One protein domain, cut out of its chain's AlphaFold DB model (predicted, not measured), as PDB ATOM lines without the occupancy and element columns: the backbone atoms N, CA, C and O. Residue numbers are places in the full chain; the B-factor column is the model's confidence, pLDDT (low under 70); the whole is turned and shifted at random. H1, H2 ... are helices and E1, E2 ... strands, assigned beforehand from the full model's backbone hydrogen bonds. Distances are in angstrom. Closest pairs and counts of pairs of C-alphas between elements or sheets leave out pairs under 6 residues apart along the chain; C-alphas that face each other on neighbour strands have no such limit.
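What this domain is: This is residues 11 to 179 of the 776 residues of the protein "Sigma70_r4 domain-containing protein" of Chloroflexi bacterium (UniProt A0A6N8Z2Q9). An elongated body of mostly short helices has H10 in its middle, with one loose group of helices, H2 to H6, toward one end of its longest axis and another, H1, H7 and H8, toward the other. H9 and the short strand E1 lie beside H10, and the long unnamed stretch of residues 17 to 44 runs from H1 past the middle to H2. The printed part has 169 residues, with ten named helices and one named strand in the order H1 to H6, E1, H7 to H10. The class is mostly helix, with under half of the residues in named elements. The whole is compact, with a radius of gyration of the C-alphas of 15.8 A, and spans 50 by 30 by 27 A.

How they stand to each other: H1, residues 11 to 16, and H7, residues 117 to 121, only just touch, with 3 pairs of C-alphas within 8 A, the closest those of Leu 14 and Trp 119 at 5.6 A. H2, residues 45 to 51, touches H4, residues 71 to 74, the closest C-alphas being those of Arg 48 and Gly 72, 4.6 A apart. H3, residues 58 to 63, touches H6, residues 89 to 99, with the C-alphas of Leu 63 and Ser 91 closest at 6.1 A; they run opposite ways at a tilt of 37 degrees, only just steep. H5, residues 76 to 80, touches no helix. E1, residues 109 to 111, pairs with no named strand, but is antiparallel to residues 150 to 151. H7 touches H8, residues 127 to 140, the closest C-alphas being those of Leu 121 and His 130 at 6.4 A. H9, residues 152 to 156, touches residues 163 to 166 of H10, residues 163 to 174, with the C-alphas of Leu 156 and Lys 163 closest at 7.0 A. H8 and H10 are close but not clearly touching and about perpendicular at 88 degrees, the closest C-alphas being those of Leu 129 and Ala 165 at 6.1 A. In H1, H2, H3 and H6 to H10 every O i to N i+4 pair is within hydrogen-bond range; H5 has 0 of 1, with 2 of 2 O i to N i+3 pairs within range, and H4 is too short for an i+4 pair.

Where its parts are: H1 begins at C-alpha 11, (130.729, 119.621, 102.639). H6 measures 15.3 A from first to last C-alpha, and H8 20.2 A. H10 measures 16.5 A and ends at C-alpha 174, (150.869, 122.596, 107.199).

The domain as a whole: The C-alphas farthest apart, of Ser 67 and His 142, are 50.6 A apart. The printed part has no cut; the links H1 to H2 and H8 to H9 are long. The mean pLDDT of the printed part is 84.8, with residues 139 to 143 and 178 to 179 under 70.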
ATOM      1  N   GLU A  11     130.937 120.953 102.054       72.88
ATOM      2  CA  GLU A  11     130.729 119.621 102.639       72.88
ATOM      3  C   GLU A  11     131.795 118.613 102.180       72.88
ATOM      4  O   GLU A  11     132.288 117.838 102.998       72.88
ATOM      5  N   GLU A  12     132.200 118.657 100.906       70.31
ATOM      6  CA  GLU A  12     133.272 117.806 100.367       70.31
ATOM      7  C   GLU A  12     134.626 118.145 101.007       70.31
ATOM      8  O   GLU A  12     135.346 117.243 101.426       70.31
ATOM      9  N   TRP A  13     134.939 119.433 101.194       78.88
ATOM     10  CA  TRP A  13     136.152 119.853 101.909       78.88
ATOM     11  C   TRP A  13     136.182 119.377 103.365       78.88
ATOM     12  O   TRP A  13     137.223 118.941 103.857       78.88
ATOM     13  N   LEU A  14     135.052 119.455 104.075       75.38
ATOM     14  CA  LEU A  14     134.958 118.999 105.465       75.38
ATOM     15  C   LEU A  14     135.126 117.479 105.599       75.38
ATOM     16  O   LEU A  14     135.699 117.031 106.592       75.38
ATOM     17  N   ALA A  15     134.637 116.705 104.627       70.25
ATOM     18  CA  ALA A  15     134.718 115.247 104.637       70.25
ATOM     19  C   ALA A  15     136.079 114.720 104.153       70.25
ATOM     20  O   ALA A  15     136.700 113.916 104.846       70.25
ATOM     21  N   ASP A  16     136.548 115.203 103.001       72.88
ATOM     22  CA  ASP A  16     137.641 114.583 102.242       72.88
ATOM     23  C   ASP A  16     138.818 115.538 101.969       72.88
ATOM     24  O   ASP A  16     139.860 115.109 101.471       72.88
ATOM     25  N   GLY A  17     138.692 116.820 102.328       76.06
ATOM     26  CA  GLY A  17     139.660 117.856 101.970       76.06
ATOM     27  C   GLY A  17     139.443 118.417 100.561       76.06
ATOM     28  O   GLY A  17     138.443 118.139  99.898       76.06
ATOM     29  N   GLY A  18     140.357 119.255 100.084       82.94
ATOM     30  CA  GLY A  18     140.211 119.905  98.785       82.94
ATOM     31  C   GLY A  18     141.469 120.609  98.304       82.94
ATOM     32  O   GLY A  18     142.534 120.464  98.889       82.94
ATOM     33  N   ILE A  19     141.361 121.321  97.183       81.81
ATOM     34  CA  ILE A  19     142.497 121.988  96.535       81.81
ATOM     35  C   ILE A  19     142.243 123.490  96.547       81.81
ATOM     36  O   ILE A  19     141.231 123.931  95.996       81.81
ATOM     37  N   ALA A  20     143.133 124.250  97.181       80.12
ATOM     38  CA  ALA A  20     143.045 125.705  97.232       80.12
ATOM     39  C   ALA A  20     143.461 126.345  95.891       80.12
ATOM     40  O   ALA A  20     143.905 125.668  94.959       80.12
ATOM     41  N   GLN A  21     143.278 127.660  95.753       82.69
ATOM     42  CA  GLN A  21     143.557 128.390  94.505       82.69
ATOM     43  C   GLN A  21     145.032 128.368  94.090       82.69
ATOM     44  O   GLN A  21     145.325 128.467  92.900       82.69
ATOM     45  N   ASP A  22     145.944 128.211  95.045       76.44
ATOM     46  CA  ASP A  22     147.383 128.044  94.812       76.44
ATOM     47  C   ASP A  22     147.751 126.649  94.264       76.44
ATOM     48  O   ASP A  22     148.896 126.406  93.883       76.44
ATOM     49  N   GLY A  23     146.776 125.737  94.168       75.50
ATOM     50  CA  GLY A  23     146.947 124.375  93.675       75.50
ATOM     51  C   GLY A  23     147.326 123.361  94.752       75.50
ATOM     52  O   GLY A  23     147.361 122.167  94.437       75.50
ATOM     53  N   MET A  24     147.555 123.794  95.996       77.31
ATOM     54  CA  MET A  24     147.889 122.913  97.113       77.31
ATOM     55  C   MET A  24     146.675 122.103  97.552       77.31
ATOM     56  O   MET A  24     145.553 122.610  97.632       77.31
ATOM     57  N   ALA A  25     146.899 120.817  97.811       82.25
ATOM     58  CA  ALA A  25     145.873 119.928  98.327       82.25
ATOM     59  C   ALA A  25     145.927 119.910  99.856       82.25
ATOM     60  O   ALA A  25     146.986 119.728 100.445       82.25
ATOM     61  N   TYR A  26     144.768 120.037 100.486       83.38
ATOM     62  CA  TYR A  26     144.586 119.943 101.924       83.38
ATOM     63  C   TYR A  26     143.678 118.764 102.249       83.38
ATOM     64  O   TYR A  26     142.685 118.532 101.561       83.38
ATOM     65  N   ALA A  27     144.006 118.020 103.297       84.12
ATOM     66  CA  ALA A  27     143.169 116.954 103.829       84.12
ATOM     67  C   ALA A  27     141.947 117.515 104.589       84.12
ATOM     68  O   ALA A  27     141.761 118.725 104.737       84.12
ATOM     69  N   SER A  28     141.087 116.629 105.098       84.31
ATOM     70  CA  SER A  28     139.957 117.034 105.944       84.31
ATOM     71  C   SER A  28     140.431 117.808 107.188       84.31
ATOM     72  O   SER A  28     141.493 117.524 107.746       84.31
ATOM     73  N   ALA A  29     139.617 118.730 107.708       83.50
ATOM     74  CA  ALA A  29     139.945 119.417 108.963       83.50
ATOM     75  C   ALA A  29     140.045 118.439 110.156       83.50
ATOM     76  O   ALA A  29     140.776 118.688 111.110       83.50
ATOM     77  N   ALA A  30     139.360 117.290 110.081       82.00
ATOM     78  CA  ALA A  30     139.406 116.242 111.100       82.00
ATOM     79  C   ALA A  30     140.764 115.519 111.189       82.00
ATOM     80  O   ALA A  30     141.043 114.892 112.209       82.00
ATOM     81  N   SER A  31     141.597 115.600 110.146       84.31
ATOM     82  CA  SER A  31     142.965 115.061 110.139       84.31
ATOM     83  C   SER A  31     144.027 116.066 110.594       84.31
ATOM     84  O   SER A  31     145.199 115.711 110.647       84.31
ATOM     85  N   ALA A  32     143.643 117.302 110.923       87.50
ATOM     86  CA  ALA A  32     144.577 118.306 111.416       87.50
ATOM     87  C   ALA A  32     145.036 118.020 112.845       87.50
ATOM     88  O   ALA A  32     144.285 117.507 113.678       87.50
ATOM     89  N   HIS A  33     146.260 118.442 113.145       90.06
ATOM     90  CA  HIS A  33     146.853 118.323 114.469       90.06
ATOM     91  C   HIS A  33     146.951 119.698 115.133       90.06
ATOM     92  O   HIS A  33     147.357 120.676 114.506       90.06
ATOM     93  N   SER A  34     146.592 119.790 116.419       92.50
ATOM     94  CA  SER A  34     146.752 121.033 117.185       92.50
ATOM     95  C   SER A  34     148.224 121.396 117.354       92.50
ATOM     96  O   SER A  34     149.079 120.521 117.525       92.50
ATOM     97  N   TYR A  35     148.519 122.694 117.396       93.69
ATOM     98  CA  TYR A  35     149.889 123.163 117.578       93.69
ATOM     99  C   TYR A  35     150.523 122.638 118.874       93.69
ATOM    100  O   TYR A  35     149.949 122.706 119.964       93.69
ATOM    101  N   GLY A  36     151.739 122.105 118.743       89.19
ATOM    102  CA  GLY A  36     152.471 121.486 119.843       89.19
ATOM    103  C   GLY A  36     152.001 120.075 120.208       89.19
ATOM    104  O   GLY A  36     152.349 119.626 121.303       89.19
ATOM    105  N   THR A  37     151.242 119.397 119.339       91.25
ATOM    106  CA  THR A  37     150.927 117.958 119.425       91.25
ATOM    107  C   THR A  37     151.641 117.169 118.314       91.25
ATOM    108  O   THR A  37     151.891 117.739 117.248       91.25
ATOM    109  N   PRO A  38     151.960 115.875 118.530       87.81
ATOM    110  CA  PRO A  38     152.589 115.037 117.509       87.81
ATOM    111  C   PRO A  38     151.785 115.050 116.211       87.81
ATOM    112  O   PRO A  38     150.567 114.873 116.249       87.81
ATOM    113  N   GLY A  39     152.463 115.266 115.082       84.00
ATOM    114  CA  GLY A  39     151.832 115.428 113.766       84.00
ATOM    115  C   GLY A  39     151.617 116.881 113.325       84.00
ATOM    116  O   GLY A  39     151.213 117.106 112.192       84.00
ATOM    117  N   CYS A  40     151.933 117.873 114.168       92.00
ATOM    118  CA  CYS A  40     151.961 119.292 113.793       92.00
ATOM    119  C   CYS A  40     153.410 119.821 113.817       92.00
ATOM    120  O   CYS A  40     154.094 119.608 114.821       92.00
ATOM    121  N   PRO A  41     153.926 120.493 112.773       92.94
ATOM    122  CA  PRO A  41     155.272 121.068 112.803       92.94
ATOM    123  C   PRO A  41     155.400 122.142 113.895       92.94
ATOM    124  O   PRO A  41     154.436 122.827 114.242       92.94
ATOM    125  N   LEU A  42     156.603 122.303 114.448       92.88
ATOM    126  CA  LEU A  42     156.847 123.201 115.583       92.88
ATOM    127  C   LEU A  42     157.247 124.624 115.176       92.88
ATOM    128  O   LEU A  42     157.079 125.549 115.974       92.88
ATOM    129  N   ALA A  43     157.699 124.815 113.938       92.00
ATOM    130  CA  ALA A  43     157.836 126.121 113.295       92.00
ATOM    131  C   ALA A  43     157.250 126.057 111.879       92.00
ATOM    132  O   ALA A  43     157.438 125.025 111.247       92.00
ATOM    133  N   PRO A  44     156.592 127.104 111.355       92.56
ATOM    134  CA  PRO A  44     156.004 127.071 110.015       92.56
ATOM    135  C   PRO A  44     157.033 126.891 108.896       92.56
ATOM    136  O   PRO A  44     158.113 127.484 108.965       92.56
ATOM    137  N   ALA A  45     156.676 126.164 107.833       88.19
ATOM    138  CA  ALA A  45     157.499 125.965 106.634       88.19
ATOM    139  C   ALA A  45     158.083 127.272 106.082       88.19
ATOM    140  O   ALA A  45     159.255 127.309 105.721       88.19
ATOM    141  N   LEU A  46     157.307 128.357 106.113       87.31
ATOM    142  CA  LEU A  46     157.741 129.690 105.706       87.31
ATOM    143  C   LEU A  46     159.039 130.139 106.410       87.31
ATOM    144  O   LEU A  46     160.006 130.537 105.767       87.31
ATOM    145  N   TYR A  47     159.101 129.983 107.734       85.38
ATOM    146  CA  TYR A  47     160.283 130.316 108.529       85.38
ATOM    147  C   TYR A  47     161.429 129.323 108.313       85.38
ATOM    148  O   TYR A  47     162.597 129.709 108.293       85.38
ATOM    149  N   ARG A  48     161.108 128.036 108.138       89.19
ATOM    150  CA  ARG A  48     162.113 126.983 107.937       89.19
ATOM    151  C   ARG A  48     162.807 127.095 106.578       89.19
ATOM    152  O   ARG A  48     163.990 126.790 106.490       89.19
ATOM    153  N   THR A  49     162.108 127.553 105.544       80.19
ATOM    154  CA  THR A  49     162.665 127.721 104.194       80.19
ATOM    155  C   THR A  49     163.599 128.928 104.107       80.19
ATOM    156  O   THR A  49     164.676 128.818 103.529       80.19
ATOM    157  N   GLU A  50     163.240 130.065 104.711       76.31
ATOM    158  CA  GLU A  50     164.065 131.283 104.653       76.31
ATOM    159  C   GLU A  50     165.221 131.291 105.662       76.31
ATOM    160  O   GLU A  50     166.278 131.864 105.401       76.31
ATOM    161  N   GLN A  51     165.019 130.683 106.835       80.19
ATOM    162  CA  GLN A  51     165.922 130.800 107.987       80.19
ATOM    163  C   GLN A  51     166.316 129.438 108.570       80.19
ATOM    164  O   GLN A  51     166.726 129.356 109.730       80.19
ATOM    165  N   GLY A  52     166.221 128.370 107.774       82.06
ATOM    166  CA  GLY A  52     166.408 126.985 108.209       82.06
ATOM    167  C   GLY A  52     167.732 126.701 108.912       82.06
ATOM    168  O   GLY A  52     167.745 125.916 109.851       82.06
ATOM    169  N   GLU A  53     168.816 127.386 108.537       85.25
ATOM    170  CA  GLU A  53     170.143 127.225 109.157       85.25
ATOM    171  C   GLU A  53     170.283 127.913 110.531       85.25
ATOM    172  O   GLU A  53     171.311 127.772 111.195       85.25
ATOM    173  N   THR A  54     169.271 128.660 110.985       85.62
ATOM    174  CA  THR A  54     169.311 129.382 112.266       85.62
ATOM    175  C   THR A  54     169.330 128.399 113.429       85.62
ATOM    176  O   THR A  54     168.387 127.633 113.616       85.62
ATOM    177  N   GLU A  55     170.382 128.433 114.246       86.06
ATOM    178  CA  GLU A  55     170.495 127.563 115.418       86.06
ATOM    179  C   GLU A  55     169.512 127.946 116.524       86.06
ATOM    180  O   GLU A  55     169.348 129.120 116.869       86.06
ATOM    181  N   LEU A  56     168.901 126.935 117.140       85.38
ATOM    182  CA  LEU A  56     168.094 127.130 118.335       85.38
ATOM    183  C   LEU A  56     168.993 127.375 119.559       85.38
ATOM    184  O   LEU A  56     170.059 126.764 119.690       85.38
ATOM    185  N   PRO A  57     168.548 128.199 120.526       83.88
ATOM    186  CA  PRO A  57     169.234 128.343 121.804       83.88
ATOM    187  C   PRO A  57     169.440 126.987 122.493       83.88
ATOM    188  O   PRO A  57     168.532 126.158 122.521       83.88
ATOM    189  N   ILE A  58     170.597 126.787 123.135       76.81
ATOM    190  CA  ILE A  58     170.967 125.518 123.798       76.81
ATOM    191  C   ILE A  58     169.881 125.031 124.773       76.81
ATOM    192  O   ILE A  58     169.576 123.840 124.821       76.81
ATOM    193  N   GLY A  59     169.263 125.948 125.526       73.50
ATOM    194  CA  GLY A  59     168.165 125.616 126.440       73.50
ATOM    195  C   GLY A  59     166.916 125.089 125.725       73.50
ATOM    196  O   GLY A  59     166.256 124.192 126.238       73.50
ATOM    197  N   LEU A  60     166.623 125.587 124.521       82.25
ATOM    198  CA  LEU A  60     165.499 125.126 123.709       82.25
ATOM    199  C   LEU A  60     165.797 123.765 123.064       82.25
ATOM    200  O   LEU A  60     164.941 122.888 123.102       82.25
ATOM    201  N   CYS A  61     167.022 123.548 122.573       82.62
ATOM    202  CA  CYS A  61     167.479 122.232 122.104       82.62
ATOM    203  C   CYS A  61     167.316 121.164 123.199       82.62
ATOM    204  O   CYS A  61     166.728 120.109 122.959       82.62
ATOM    205  N   ALA A  62     167.748 121.476 124.427       77.12
ATOM    206  CA  ALA A  62     167.611 120.580 125.573       77.12
ATOM    207  C   ALA A  62     166.140 120.272 125.914       77.12
ATOM    208  O   ALA A  62     165.805 119.116 126.174       77.12
ATOM    209  N   LEU A  63     165.256 121.277 125.862       79.88
ATOM    210  CA  LEU A  63     163.810 121.104 126.069       79.88
ATOM    211  C   LEU A  63     163.137 120.266 124.973       79.88
ATOM    212  O   LEU A  63     162.101 119.656 125.234       79.88
ATOM    213  N   LEU A  64     163.714 120.237 123.770       82.12
ATOM    214  CA  LEU A  64     163.251 119.437 122.635       82.12
ATOM    215  C   LEU A  64     163.954 118.071 122.527       82.12
ATOM    216  O   LEU A  64     163.725 117.333 121.575       82.12
ATOM    217  N   GLY A  65     164.782 117.706 123.511       78.94
ATOM    218  CA  GLY A  65     165.399 116.379 123.589       78.94
ATOM    219  C   GLY A  65     166.597 116.164 122.658       78.94
ATOM    220  O   GLY A  65     166.957 115.016 122.396       78.94
ATOM    221  N   ALA A  66     167.237 117.234 122.178       80.31
ATOM    222  CA  ALA A  66     168.378 117.168 121.265       80.31
ATOM    223  C   ALA A  66     169.541 118.069 121.719       80.31
ATOM    224  O   ALA A  66     169.362 119.063 122.417       80.31
ATOM    225  N   SER A  67     170.769 117.725 121.328       74.88
ATOM    226  CA  SER A  67     171.963 118.508 121.684       74.88
ATOM    227  C   SER A  67     172.175 119.731 120.788       74.88
ATOM    228  O   SER A  67     172.793 120.701 121.224       74.88
ATOM    229  N   ARG A  68     171.669 119.694 119.551       84.75
ATOM    230  CA  ARG A  68     171.723 120.788 118.576       84.75
ATOM    231  C   ARG A  68     170.563 120.629 117.599       84.75
ATOM    232  O   ARG A  68     170.402 119.548 117.044       84.75
ATOM    233  N   LEU A  69     169.790 121.693 117.418       85.94
ATOM    234  CA  LEU A  69     168.727 121.801 116.425       85.94
ATOM    235  C   LEU A  69     168.828 123.163 115.745       85.94
ATOM    236  O   LEU A  69     169.264 124.150 116.346       85.94
ATOM    237  N   THR A  70     168.394 123.202 114.502       89.38
ATOM    238  CA  THR A  70     168.190 124.397 113.697       89.38
ATOM    239  C   THR A  70     166.699 124.616 113.468       89.38
ATOM    240  O   THR A  70     165.872 123.743 113.736       89.38
ATOM    241  N   LEU A  71     166.327 125.802 112.997       86.06
ATOM    242  CA  LEU A  71     164.939 126.127 112.688       86.06
ATOM    243  C   LEU A  71     164.364 125.170 111.630       86.06
ATOM    244  O   LEU A  71     163.195 124.800 111.720       86.06
ATOM    245  N   GLY A  72     165.192 124.714 110.682       84.69
ATOM    246  CA  GLY A  72     164.830 123.715 109.674       84.69
ATOM    247  C   GLY A  72     164.439 122.358 110.264       84.69
ATOM    248  O   GLY A  72     163.550 121.696 109.728       84.69
ATOM    249  N   ASP A  73     165.018 121.994 111.411       87.12
ATOM    250  CA  ASP A  73     164.742 120.728 112.102       87.12
ATOM    251  C   ASP A  73     163.383 120.722 112.823       87.12
ATOM    252  O   ASP A  73     162.939 119.674 113.280       87.12
ATOM    253  N   LEU A  74     162.690 121.867 112.920       90.69
ATOM    254  CA  LEU A  74     161.365 121.994 113.550       90.69
ATOM    255  C   LEU A  74     160.193 121.607 112.625       90.69
ATOM    256  O   LEU A  74     159.059 122.058 112.827       90.69
ATOM    257  N   SER A  75     160.466 120.786 111.608       88.62
ATOM    258  CA  SER A  75     159.467 120.112 110.773       88.62
ATOM    259  C   SER A  75     158.756 118.994 111.561       88.62
ATOM    260  O   SER A  75     158.868 118.903 112.784       88.62
ATOM    261  N   LEU A  76     158.032 118.103 110.878       85.69
ATOM    262  CA  LEU A  76     157.474 116.898 111.503       85.69
ATOM    263  C   LEU A  76     158.550 115.957 112.083       85.69
ATOM    264  O   LEU A  76     158.248 115.178 112.985       85.69
ATOM    265  N   ASP A  77     159.801 116.050 111.627       81.94
ATOM    266  CA  ASP A  77     160.884 115.169 112.080       81.94
ATOM    267  C   ASP A  77     161.298 115.432 113.536       81.94
ATOM    268  O   ASP A  77     161.769 114.521 114.224       81.94
ATOM    269  N   VAL A  78     161.037 116.638 114.060       83.62
ATOM    270  CA  VAL A  78     161.355 117.019 115.448       83.62
ATOM    271  C   VAL A  78     160.701 116.099 116.482       83.62
ATOM    272  O   VAL A  78     161.239 115.884 117.572       83.62
ATOM    273  N   TRP A  79     159.554 115.503 116.144       86.44
ATOM    274  CA  TRP A  79     158.810 114.623 117.044       86.44
ATOM    275  C   TRP A  79     159.561 113.331 117.374       86.44
ATOM    276  O   TRP A  79     159.375 112.784 118.463       86.44
ATOM    277  N   GLN A  80     160.504 112.910 116.521       84.50
ATOM    278  CA  GLN A  80     161.379 111.768 116.799       84.50
ATOM    279  C   GLN A  80     162.265 112.021 118.031       84.50
ATOM    280  O   GLN A  80     162.490 111.111 118.833       84.50
ATOM    281  N   HIS A  81     162.711 113.265 118.241       80.38
ATOM    282  CA  HIS A  81     163.481 113.657 119.428       80.38
ATOM    283  C   HIS A  81     162.615 113.716 120.692       80.38
ATOM    284  O   HIS A  81     163.063 113.349 121.781       80.38
ATOM    285  N   LEU A  82     161.347 114.098 120.532       81.06
ATOM    286  CA  LEU A  82     160.350 114.176 121.600       81.06
ATOM    287  C   LEU A  82     159.655 112.837 121.895       81.06
ATOM    288  O   LEU A  82     158.825 112.773 122.800       81.06
ATOM    289  N   LYS A  83     159.994 111.763 121.165       82.81
ATOM    290  CA  LYS A  83     159.354 110.437 121.261       82.81
ATOM    291  C   LYS A  83     157.831 110.507 121.093       82.81
ATOM    292  O   LYS A  83     157.104 109.857 121.846       82.81
ATOM    293  N   ASP A  84     157.374 111.340 120.161       79.50
ATOM    294  CA  ASP A  84     155.955 111.585 119.882       79.50
ATOM    295  C   ASP A  84     155.145 112.007 121.126       79.50
ATOM    296  O   ASP A  84     153.963 111.690 121.257       79.50
ATOM    297  N   GLN A  85     155.770 112.718 122.071       80.50
ATOM    298  CA  GLN A  85     155.082 113.302 123.225       80.50
ATOM    299  C   GLN A  85     154.700 114.755 122.961       80.50
ATOM    300  O   GLN A  85     155.502 115.523 122.446       80.50
ATOM    301  N   GLU A  86     153.490 115.143 123.372       88.81
ATOM    302  CA  GLU A  86     153.005 116.524 123.315       88.81
ATOM    303  C   GLU A  86     153.930 117.491 124.078       88.81
ATOM    304  O   GLU A  86     154.440 117.170 125.155       88.81
ATOM    305  N   LEU A  87     154.131 118.700 123.539       86.75
ATOM    306  CA  LEU A  87     154.966 119.703 124.197       86.75
ATOM    307  C   LEU A  87     154.377 120.134 125.543       86.75
ATOM    308  O   LEU A  87     153.209 120.518 125.641       86.75
ATOM    309  N   SER A  88     155.237 120.193 126.561       83.62
ATOM    310  CA  SER A  88     154.887 120.799 127.845       83.62
ATOM    311  C   SER A  88     154.542 122.294 127.685       83.62
ATOM    312  O   SER A  88     155.044 122.947 126.762       83.62
ATOM    313  N   PRO A  89     153.740 122.884 128.595       81.56
ATOM    314  CA  PRO A  89     153.447 124.319 128.570       81.56
ATOM    315  C   PRO A  89     154.705 125.201 128.575       81.56
ATOM    316  O   PRO A  89     154.751 126.207 127.872       81.56
ATOM    317  N   GLU A  90     155.738 124.795 129.314       76.81
ATOM    318  CA  GLU A  90     157.024 125.494 129.390       76.81
ATOM    319  C   GLU A  90     157.788 125.422 128.059       76.81
ATOM    320  O   GLU A  90     158.261 126.442 127.556       76.81
ATOM    321  N   SER A  91     157.842 124.243 127.432       81.12
ATOM    322  CA  SER A  91     158.459 124.065 126.110       81.12
ATOM    323  C   SER A  91     157.735 124.888 125.039       81.12
ATOM    324  O   SER A  91     158.391 125.546 124.234       81.12
ATOM    325  N   ARG A  92     156.392 124.921 125.062       83.88
ATOM    326  CA  ARG A  92     155.582 125.759 124.155       83.88
ATOM    327  C   ARG A  92     155.848 127.245 124.353       83.88
ATOM    328  O   ARG A  92     155.969 127.976 123.376       83.88
ATOM    329  N   GLN A  93     155.944 127.693 125.603       81.81
ATOM    330  CA  GLN A  93     156.210 129.092 125.920       81.81
ATOM    331  C   GLN A  93     157.606 129.523 125.451       81.81
ATOM    332  O   GLN A  93     157.736 130.568 124.816       81.81
ATOM    333  N   ASN A  94     158.634 128.714 125.723       76.94
ATOM    334  CA  ASN A  94     160.013 129.012 125.328       76.94
ATOM    335  C   ASN A  94     160.197 128.981 123.805       76.94
ATOM    336  O   ASN A  94     160.846 129.865 123.246       76.94
ATOM    337  N   LEU A  95     159.572 128.016 123.127       85.12
ATOM    338  CA  LEU A  95     159.554 127.950 121.668       85.12
ATOM    339  C   LEU A  95     158.818 129.152 121.061       85.12
ATOM    340  O   LEU A  95     159.342 129.815 120.169       85.12
ATOM    341  N   GLY A  96     157.634 129.481 121.583       85.12
ATOM    342  CA  GLY A  96     156.860 130.635 121.135       85.12
ATOM    343  C   GLY A  96     157.612 131.954 121.317       85.12
ATOM    344  O   GLY A  96     157.585 132.796 120.424       85.12
ATOM    345  N   ALA A  97     158.334 132.125 122.429       82.00
ATOM    346  CA  ALA A  97     159.155 133.309 122.685       82.00
ATOM    347  C   ALA A  97     160.330 133.449 121.703       82.00
ATOM    348  O   ALA A  97     160.677 134.572 121.338       82.00
ATOM    349  N   PHE A  98     160.922 132.333 121.268       86.25
ATOM    350  CA  PHE A  98     161.959 132.319 120.236       86.25
ATOM    351  C   PHE A  98     161.382 132.676 118.859       86.25
ATOM    352  O   PHE A  98     161.841 133.628 118.233       86.25
ATOM    353  N   LEU A  99     160.317 131.993 118.423       87.25
ATOM    354  CA  LEU A  99     159.692 132.235 117.114       87.25
ATOM    355  C   LEU A  99     159.114 133.653 116.987       87.25
ATOM    356  O   LEU A  99     159.151 134.247 115.914       87.25
ATOM    357  N   TYR A 100     158.636 134.241 118.089       86.56
ATOM    358  CA  TYR A 100     158.124 135.615 118.106       86.56
ATOM    359  C   TYR A 100     159.183 136.668 117.725       86.56
ATOM    360  O   TYR A 100     158.836 137.745 117.223       86.56
ATOM    361  N   GLN A 101     160.466 136.372 117.968       84.62
ATOM    362  CA  GLN A 101     161.587 137.265 117.659       84.62
ATOM    363  C   GLN A 101     161.959 137.257 116.173       84.62
ATOM    364  O   GLN A 101     162.653 138.170 115.727       84.62
ATOM    365  N   LEU A 102     161.481 136.279 115.400       85.69
ATOM    366  CA  LEU A 102     161.751 136.205 113.970       85.69
ATOM    367  C   LEU A 102     160.952 137.284 113.200       85.69
ATOM    368  O   LEU A 102     159.823 137.643 113.585       85.69
ATOM    369  N   PRO A 103     161.530 137.854 112.125       85.44
ATOM    370  CA  PRO A 103     160.828 138.805 111.266       85.44
ATOM    371  C   PRO A 103     159.672 138.106 110.540       85.44
ATOM    372  O   PRO A 103     159.813 136.967 110.119       85.44
ATOM    373  N   VAL A 104     158.517 138.765 110.418       86.81
ATOM    374  CA  VAL A 104     157.358 138.197 109.704       86.81
ATOM    375  C   VAL A 104     157.493 138.525 108.216       86.81
ATOM    376  O   VAL A 104     157.683 139.700 107.900       86.81
ATOM    377  N   PRO A 105     157.365 137.548 107.306       82.75
ATOM    378  CA  PRO A 105     157.315 137.816 105.872       82.75
ATOM    379  C   PRO A 105     155.927 138.365 105.504       82.75
ATOM    380  O   PRO A 105     154.997 137.623 105.217       82.75
ATOM    381  N   GLU A 106     155.751 139.684 105.590       83.56
ATOM    382  CA  GLU A 106     154.438 140.357 105.527       83.56
ATOM    383  C   GLU A 106     153.608 140.033 104.270       83.56
ATOM    384  O   GLU A 106     152.386 139.949 104.362       83.56
ATOM    385  N   LYS A 107     154.267 139.793 103.128       86.25
ATOM    386  CA  LYS A 107     153.638 139.552 101.813       86.25
ATOM    387  C   LYS A 107     153.492 138.080 101.432       86.25
ATOM    388  O   LYS A 107     153.163 137.776 100.293       86.25
ATOM    389  N   GLU A 108     153.821 137.181 102.346       88.44
ATOM    390  CA  GLU A 108     153.686 135.749 102.109       88.44
ATOM    391  C   GLU A 108     152.288 135.298 102.521       88.44
ATOM    392  O   GLU A 108     151.733 135.772 103.520       88.44
ATOM    393  N   THR A 109     151.712 134.385 101.744       90.62
ATOM    394  CA  THR A 109     150.331 133.947 101.936       90.62
ATOM    395  C   THR A 109     150.189 133.156 103.233       90.62
ATOM    396  O   THR A 109     150.831 132.125 103.429       90.62
ATOM    397  N   ALA A 110     149.324 133.636 104.127       91.38
ATOM    398  CA  ALA A 110     149.009 132.975 105.388       91.38
ATOM    399  C   ALA A 110     147.838 131.995 105.257       91.38
ATOM    400  O   ALA A 110     147.853 130.926 105.864       91.38
ATOM    401  N   ILE A 111     146.817 132.359 104.475       93.00
ATOM    402  CA  ILE A 111     145.671 131.499 104.164       93.00
ATOM    403  C   ILE A 111     145.400 131.603 102.662       93.00
ATOM    404  O   ILE A 111     145.132 132.705 102.179       93.00
ATOM    405  N   PRO A 112     145.437 130.499 101.902       88.50
ATOM    406  CA  PRO A 112     145.214 130.564 100.466       88.50
ATOM    407  C   PRO A 112     143.738 130.819 100.133       88.50
ATOM    408  O   PRO A 112     142.824 130.421 100.861       88.50
ATOM    409  N   GLY A 113     143.498 131.471  98.995       86.88
ATOM    410  CA  GLY A 113     142.152 131.663  98.456       86.88
ATOM    411  C   GLY A 113     141.528 130.337  98.005       86.88
ATOM    412  O   GLY A 113     142.210 129.339  97.774       86.88
ATOM    413  N   GLY A 114     140.207 130.298  97.862       83.75
ATOM    414  CA  GLY A 114     139.447 129.103  97.479       83.75
ATOM    415  C   GLY A 114     139.194 128.101  98.605       83.75
ATOM    416  O   GLY A 114     138.565 127.075  98.358       83.75
ATOM    417  N   VAL A 115     139.637 128.392  99.830       86.06
ATOM    418  CA  VAL A 115     139.371 127.561 101.009       86.06
ATOM    419  C   VAL A 115     137.985 127.888 101.588       86.06
ATOM    420  O   VAL A 115     137.690 129.061 101.841       86.06
ATOM    421  N   PRO A 116     137.111 126.895 101.848       90.19
ATOM    422  CA  PRO A 116     135.852 127.121 102.551       90.19
ATOM    423  C   PRO A 116     136.067 127.646 103.973       90.19
ATOM    424  O   PRO A 116     136.802 127.051 104.763       90.19
ATOM    425  N   ILE A 117     135.354 128.711 104.346       90.69
ATOM    426  CA  ILE A 117     135.463 129.312 105.687       90.69
ATOM    427  C   ILE A 117     135.048 128.303 106.766       90.69
ATOM    428  O   ILE A 117     135.671 128.230 107.823       90.69
ATOM    429  N   ALA A 118     134.040 127.468 106.489       87.75
ATOM    430  CA  ALA A 118     133.612 126.408 107.401       87.75
ATOM    431  C   ALA A 118     134.715 125.367 107.670       87.75
ATOM    432  O   ALA A 118     134.841 124.895 108.797       87.75
ATOM    433  N   TRP A 119     135.534 125.039 106.663       91.31
ATOM    434  CA  TRP A 119     136.675 124.135 106.819       91.31
ATOM    435  C   TRP A 119     137.797 124.792 107.630       91.31
ATOM    436  O   TRP A 119     138.284 124.197 108.588       91.31
ATOM    437  N   LEU A 120     138.129 126.051 107.327       91.88
ATOM    438  CA  LEU A 120     139.140 126.819 108.060       91.88
ATOM    439  C   LEU A 120     138.792 126.943 109.554       91.88
ATOM    440  O   LEU A 120     139.650 126.763 110.416       91.88
ATOM    441  N   LEU A 121     137.522 127.213 109.877       92.38
ATOM    442  CA  LEU A 121     137.047 127.317 111.262       92.38
ATOM    443  C   LEU A 121     136.936 125.961 111.976       92.38
ATOM    444  O   LEU A 121     136.870 125.939 113.206       92.38
ATOM    445  N   ALA A 122     136.928 124.848 111.236       90.50
ATOM    446  CA  ALA A 122     136.941 123.498 111.794       90.50
ATOM    447  C   ALA A 122     138.353 123.014 112.177       90.50
ATOM    448  O   ALA A 122     138.475 121.968 112.816       90.50
ATOM    449  N   LEU A 123     139.410 123.759 111.826       93.00
ATOM    450  CA  LEU A 123     140.781 123.426 112.212       93.00
ATOM    451  C   LEU A 123     140.984 123.522 113.739       93.00
ATOM    452  O   LEU A 123     140.448 124.430 114.389       93.00
ATOM    453  N   PRO A 124     141.797 122.628 114.333       92.12
ATOM    454  CA  PRO A 124     141.950 122.473 115.775       92.12
ATOM    455  C   PRO A 124     142.915 123.516 116.365       92.12
ATOM    456  O   PRO A 124     143.994 123.192 116.869       92.12
ATOM    457  N   THR A 125     142.500 124.781 116.296       93.94
ATOM    458  CA  THR A 125     143.203 125.954 116.830       93.94
ATOM    459  C   THR A 125     142.753 126.301 118.253       93.94
ATOM    460  O   THR A 125     141.698 125.878 118.733       93.94
ATOM    461  N   ASN A 126     143.547 127.105 118.956       87.44
ATOM    462  CA  ASN A 126     143.228 127.633 120.272       87.44
ATOM    463  C   ASN A 126     141.903 128.424 120.243       87.44
ATOM    464  O   ASN A 126     141.692 129.225 119.325       87.44
ATOM    465  N   PRO A 127     141.047 128.321 121.283       88.50
ATOM    466  CA  PRO A 127     139.788 129.064 121.367       88.50
ATOM    467  C   PRO A 127     139.893 130.569 121.085       88.50
ATOM    468  O   PRO A 127     138.965 131.158 120.534       88.50
ATOM    469  N   ARG A 128     141.006 131.224 121.451       86.69
ATOM    470  CA  ARG A 128     141.211 132.655 121.165       86.69
ATOM    471  C   ARG A 128     141.361 132.929 119.669       86.69
ATOM    472  O   ARG A 128     140.732 133.861 119.176       86.69
ATOM    473  N   LEU A 129     142.154 132.114 118.973       92.56
ATOM    474  CA  LEU A 129     142.362 132.209 117.529       92.56
ATOM    475  C   LEU A 129     141.079 131.845 116.772       92.56
ATOM    476  O   LEU A 129     140.614 132.635 115.953       92.56
ATOM    477  N   HIS A 130     140.437 130.729 117.131       92.25
ATOM    478  CA  HIS A 130     139.156 130.316 116.551       92.25
ATOM    479  C   HIS A 130     138.101 131.433 116.632       92.25
ATOM    480  O   HIS A 130     137.494 131.798 115.628       92.25
ATOM    481  N   ASN A 131     137.921 132.041 117.811       89.12
ATOM    482  CA  ASN A 131     136.949 133.122 117.998       89.12
ATOM    483  C   ASN A 131     137.310 134.399 117.220       89.12
ATOM    484  O   ASN A 131     136.414 135.107 116.757       89.12
ATOM    485  N   ALA A 132     138.603 134.713 117.083       89.69
ATOM    486  CA  ALA A 132     139.058 135.867 116.313       89.69
ATOM    487  C   ALA A 132     138.755 135.698 114.813       89.69
ATOM    488  O   ALA A 132     138.183 136.612 114.213       89.69
ATOM    489  N   LEU A 133     139.038 134.517 114.246       90.31
ATOM    490  CA  LEU A 133     138.716 134.176 112.854       90.31
ATOM    491  C   LEU A 133     137.201 134.102 112.623       90.31
ATOM    492  O   LEU A 133     136.695 134.714 111.685       90.31
ATOM    493  N   ALA A 134     136.453 133.437 113.510       89.00
ATOM    494  CA  ALA A 134     134.999 133.306 113.392       89.00
ATOM    495  C   ALA A 134     134.283 134.664 113.413       89.00
ATOM    496  O   ALA A 134     133.307 134.859 112.690       89.00
ATOM    497  N   ARG A 135     134.767 135.618 114.219       88.81
ATOM    498  CA  ARG A 135     134.272 137.001 114.215       88.81
ATOM    499  C   ARG A 135     134.628 137.718 112.914       88.81
ATOM    500  O   ARG A 135     133.757 138.323 112.305       88.81
ATOM    501  N   HIS A 136     135.885 137.630 112.478       87.38
ATOM    502  CA  HIS A 136     136.354 138.312 111.271       87.38
ATOM    503  C   HIS A 136     135.560 137.904 110.022       87.38
ATOM    504  O   HIS A 136     135.075 138.767 109.292       87.38
ATOM    505  N   PHE A 137     135.374 136.598 109.810       85.25
ATOM    506  CA  PHE A 137     134.658 136.095 108.638       85.25
ATOM    507  C   PHE A 137     133.137 136.281 108.726       85.25
ATOM    508  O   PHE A 137     132.495 136.399 107.688       85.25
ATOM    509  N   ARG A 138     132.564 136.399 109.934       76.56
ATOM    510  CA  ARG A 138     131.143 136.739 110.127       76.56
ATOM    511  C   ARG A 138     130.819 138.173 109.705       76.56
ATOM    512  O   ARG A 138     129.742 138.411 109.172       76.56
ATOM    513  N   ASP A 139     131.741 139.105 109.943       63.25
ATOM    514  CA  ASP A 139     131.502 140.538 109.735       63.25
ATOM    515  C   ASP A 139     131.825 141.012 108.302       63.25
ATOM    516  O   ASP A 139     131.361 142.080 107.901       63.25
ATOM    517  N   ARG A 140     132.637 140.267 107.530       56.09
ATOM    518  CA  ARG A 140     133.194 140.742 106.243       56.09
ATOM    519  C   ARG A 140     132.858 139.919 104.995       56.09
ATOM    520  O   ARG A 140     133.027 140.451 103.901       56.09
ATOM    521  N   HIS A 141     132.368 138.680 105.106       53.78
ATOM    522  CA  HIS A 141     132.112 137.838 103.929       53.78
ATOM    523  C   HIS A 141     130.748 137.132 103.992       53.78
ATOM    524  O   HIS A 141     130.489 136.329 104.879       53.78
ATOM    525  N   HIS A 142     129.890 137.399 103.000       53.66
ATOM    526  CA  HIS A 142     128.660 136.629 102.743       53.66
ATOM    527  C   HIS A 142     128.916 135.325 101.962       53.66
ATOM    528  O   HIS A 142     127.990 134.548 101.754       53.66
ATOM    529  N   ASN A 143     130.153 135.093 101.512       58.19
ATOM    530  CA  ASN A 143     130.528 133.923 100.720       58.19
ATOM    531  C   ASN A 143     130.960 132.769 101.634       58.19
ATOM    532  O   ASN A 143     131.669 132.993 102.606       58.19
ATOM    533  N   GLU A 144     130.601 131.530 101.289       77.75
ATOM    534  CA  GLU A 144     131.006 130.317 102.031       77.75
ATOM    535  C   GLU A 144     132.494 129.947 101.834       77.75
ATOM    536  O   GLU A 144     133.054 129.146 102.588       77.75
ATOM    537  N   ILE A 145     133.145 130.548 100.832       83.12
ATOM    538  CA  ILE A 145     134.526 130.291 100.409       83.12
ATOM    539  C   ILE A 145     135.315 131.602 100.424       83.12
ATOM    540  O   ILE A 145     134.809 132.630  99.964       83.12
ATOM    541  N   LEU A 146     136.549 131.559 100.935       85.06
ATOM    542  CA  LEU A 146     137.476 132.687 100.925       85.06
ATOM    543  C   LEU A 146     137.855 133.022  99.468       85.06
ATOM    544  O   LEU A 146     138.449 132.175  98.803       85.06
ATOM    545  N   PRO A 147     137.487 134.196  98.927       80.88
ATOM    546  CA  PRO A 147     137.629 134.460  97.496       80.88
ATOM    547  C   PRO A 147     139.072 134.751  97.072       80.88
ATOM    548  O   PRO A 147     139.482 134.266  96.022       80.88
ATOM    549  N   ASP A 148     139.823 135.480  97.898       85.88
ATOM    550  CA  ASP A 148     141.197 135.915  97.645       85.88
ATOM    551  C   ASP A 148     142.125 135.384  98.753       85.88
ATOM    552  O   ASP A 148     141.666 135.209  99.888       85.88
ATOM    553  N   PRO A 149     143.409 135.106  98.462       88.94
ATOM    554  CA  PRO A 149     144.381 134.745  99.489       88.94
ATOM    555  C   PRO A 149     144.555 135.874 100.512       88.94
ATOM    556  O   PRO A 149     144.425 137.053 100.190       88.94
ATOM    557  N   MET A 150     144.845 135.488 101.751       92.62
ATOM    558  CA  MET A 150     145.137 136.389 102.858       92.62
ATOM    559  C   MET A 150     146.616 136.276 103.205       92.62
ATOM    560  O   MET A 150     147.067 135.205 103.623       92.62
ATOM    561  N   ASP A 151     147.354 137.370 103.070       94.75
ATOM    562  CA  ASP A 151     148.779 137.401 103.391       94.75
ATOM    563  C   ASP A 151     149.015 137.586 104.900       94.75
ATOM    564  O   ASP A 151     148.092 137.847 105.683       94.75
ATOM    565  N   CYS A 152     150.259 137.414 105.350       92.94
ATOM    566  CA  CYS A 152     150.621 137.518 106.765       92.94
ATOM    567  C   CYS A 152     150.278 138.893 107.364       92.94
ATOM    568  O   CYS A 152     149.845 138.965 108.517       92.94
ATOM    569  N   GLU A 153     150.439 139.977 106.599       93.50
ATOM    570  CA  GLU A 153     150.026 141.327 107.001       93.50
ATOM    571  C   GLU A 153     148.505 141.422 107.209       93.50
ATOM    572  O   GLU A 153     148.046 141.879 108.263       93.50
ATOM    573  N   ASP A 154     147.719 140.907 106.260       92.31
ATOM    574  CA  ASP A 154     146.257 140.903 106.338       92.31
ATOM    575  C   ASP A 154     145.764 140.087 107.534       92.31
ATOM    576  O   ASP A 154     144.883 140.530 108.277       92.31
ATOM    577  N   PHE A 155     146.380 138.931 107.787       94.62
ATOM    578  CA  PHE A 155     146.061 138.099 108.940       94.62
ATOM    579  C   PHE A 155     146.361 138.812 110.268       94.62
ATOM    580  O   PHE A 155     145.556 138.766 111.203       94.62
ATOM    581  N   LEU A 156     147.498 139.507 110.368       93.19
ATOM    582  CA  LEU A 156     147.871 140.275 111.562       93.19
ATOM    583  C   LEU A 156     146.996 141.522 111.768       93.19
ATOM    584  O   LEU A 156     146.886 142.014 112.892       93.19
ATOM    585  N   SER A 157     146.327 142.007 110.719       91.44
ATOM    586  CA  SER A 157     145.330 143.078 110.826       91.44
ATOM    587  C   SER A 157     144.029 142.626 111.513       91.44
ATOM    588  O   SER A 157     143.224 143.457 111.959       91.44
ATOM    589  N   ILE A 158     143.806 141.310 111.651       91.88
ATOM    590  CA  ILE A 158     142.624 140.762 112.315       91.88
ATOM    591  C   ILE A 158     142.678 141.072 113.814       91.88
ATOM    592  O   ILE A 158     143.611 140.722 114.539       91.88
ATOM    593  N   ARG A 159     141.610 141.694 114.328       87.44
ATOM    594  CA  ARG A 159     141.485 142.033 115.751       87.44
ATOM    595  C   ARG A 159     141.677 140.786 116.623       87.44
ATOM    596  O   ARG A 159     140.857 139.871 116.565       87.44
ATOM    597  N   GLN A 160     142.666 140.843 117.520       85.19
ATOM    598  CA  GLN A 160     143.093 139.768 118.437       85.19
ATOM    599  C   GLN A 160     143.889 138.615 117.787       85.19
ATOM    600  O   GLN A 160     144.133 137.617 118.464       85.19
ATOM    601  N   CYS A 161     144.374 138.773 116.552       89.94
ATOM    602  CA  CYS A 161     145.376 137.894 115.944       89.94
ATOM    603  C   CYS A 161     146.758 138.565 115.996       89.94
ATOM    604  O   CYS A 161     146.991 139.581 115.356       89.94
ATOM    605  N   GLY A 162     147.676 138.016 116.794       88.81
ATOM    606  CA  GLY A 162     149.083 138.442 116.836       88.81
ATOM    607  C   GLY A 162     150.019 137.396 116.225       88.81
ATOM    608  O   GLY A 162     149.569 136.336 115.797       88.81
ATOM    609  N   LYS A 163     151.339 137.628 116.258       90.31
ATOM    610  CA  LYS A 163     152.331 136.697 115.677       90.31
ATOM    611  C   LYS A 163     152.211 135.255 116.182       90.31
ATOM    612  O   LYS A 163     152.383 134.325 115.411       90.31
ATOM    613  N   THR A 164     151.875 135.049 117.455       89.94
ATOM    614  CA  THR A 164     151.668 133.699 118.008       89.94
ATOM    615  C   THR A 164     150.490 132.976 117.351       89.94
ATOM    616  O   THR A 164     150.580 131.784 117.094       89.94
ATOM    617  N   ALA A 165     149.413 133.702 117.036       93.19
ATOM    618  CA  ALA A 165     148.270 133.166 116.299       93.19
ATOM    619  C   ALA A 165     148.624 132.872 114.832       93.19
ATOM    620  O   ALA A 165     148.163 131.873 114.292       93.19
ATOM    621  N   LEU A 166     149.463 133.712 114.214       93.94
ATOM    622  CA  LEU A 166     149.978 133.487 112.861       93.94
ATOM    623  C   LEU A 166     150.845 132.216 112.792       93.94
ATOM    624  O   LEU A 166     150.652 131.377 111.924       93.94
ATOM    625  N   ILE A 167     151.762 132.035 113.745       92.56
ATOM    626  CA  ILE A 167     152.591 130.823 113.848       92.56
ATOM    627  C   ILE A 167     151.710 129.580 114.010       92.56
ATOM    628  O   ILE A 167     151.912 128.584 113.323       92.56
ATOM    629  N   GLU A 168     150.720 129.654 114.900       94.50
ATOM    630  CA  GLU A 168     149.806 128.546 115.161       94.50
ATOM    631  C   GLU A 168     149.008 128.153 113.912       94.50
ATOM    632  O   GLU A 168     148.999 126.974 113.560       94.50
ATOM    633  N   ILE A 169     148.373 129.109 113.220       95.00
ATOM    634  CA  ILE A 169     147.550 128.780 112.046       95.00
ATOM    635  C   ILE A 169     148.389 128.184 110.914       95.00
ATOM    636  O   ILE A 169     147.961 127.207 110.307       95.00
ATOM    637  N   LEU A 170     149.593 128.710 110.674       94.12
ATOM    638  CA  LEU A 170     150.471 128.218 109.615       94.12
ATOM    639  C   LEU A 170     150.921 126.777 109.889       94.12
ATOM    640  O   LEU A 170     150.850 125.933 109.002       94.12
ATOM    641  N   CYS A 171     151.315 126.466 111.127       93.88
ATOM    642  CA  CYS A 171     151.674 125.101 111.518       93.88
ATOM    643  C   CYS A 171     150.483 124.130 111.423       93.88
ATOM    644  O   CYS A 171     150.643 122.984 111.004       93.88
ATOM    645  N   VAL A 172     149.283 124.569 111.815       94.50
ATOM    646  CA  VAL A 172     148.071 123.737 111.742       94.50
ATOM    647  C   VAL A 172     147.669 123.480 110.286       94.50
ATOM    648  O   VAL A 172     147.326 122.346 109.959       94.50
ATOM    649  N   LEU A 173     147.763 124.479 109.405       92.38
ATOM    650  CA  LEU A 173     147.525 124.313 107.966       92.38
ATOM    651  C   LEU A 173     148.535 123.353 107.331       92.38
ATOM    652  O   LEU A 173     148.142 122.448 106.601       92.38
ATOM    653  N   GLU A 174     149.812 123.485 107.682       91.19
ATOM    654  CA  GLU A 174     150.869 122.596 107.199       91.19
ATOM    655  C   GLU A 174     150.642 121.136 107.644       91.19
ATOM    656  O   GLU A 174     150.942 120.203 106.905       91.19
ATOM    657  N   SER A 175     150.031 120.908 108.816       90.19
ATOM    658  CA  SER A 175     149.707 119.551 109.298       90.19
ATOM    659  C   SER A 175     148.670 118.803 108.447       90.19
ATOM    660  O   SER A 175     148.556 117.583 108.554       90.19
ATOM    661  N   VAL A 176     147.913 119.520 107.611       87.69
ATOM    662  CA  VAL A 176     146.922 118.948 106.683       87.69
ATOM    663  C   VAL A 176     147.294 119.138 105.222       87.69
ATOM    664  O   VAL A 176     146.502 118.789 104.349       87.69
ATOM    665  N   GLU A 177     148.478 119.664 104.940       87.06
ATOM    666  CA  GLU A 177     148.958 119.847 103.582       87.06
ATOM    667  C   GLU A 177     149.408 118.506 102.986       87.06
ATOM    668  O   GLU A 177     150.233 117.777 103.539       87.06
ATOM    669  N   LEU A 178     148.855 118.165 101.827       67.75
ATOM    670  CA  LEU A 178     149.241 117.008 101.035       67.75
ATOM    671  C   LEU A 178     150.082 117.528  99.870       67.75
ATOM    672  O   LEU A 178     149.539 117.964  98.855       67.75
ATOM    673  N   GLY A 179     151.409 117.512 100.028       56.03
ATOM    674  CA  GLY A 179     152.337 118.009  99.012       56.03
ATOM    675  C   GLY A 179     151.999 117.488  97.608       56.03
ATOM    676  O   GLY A 179     151.705 116.302  97.420       56.03
TER     677      GLY A 179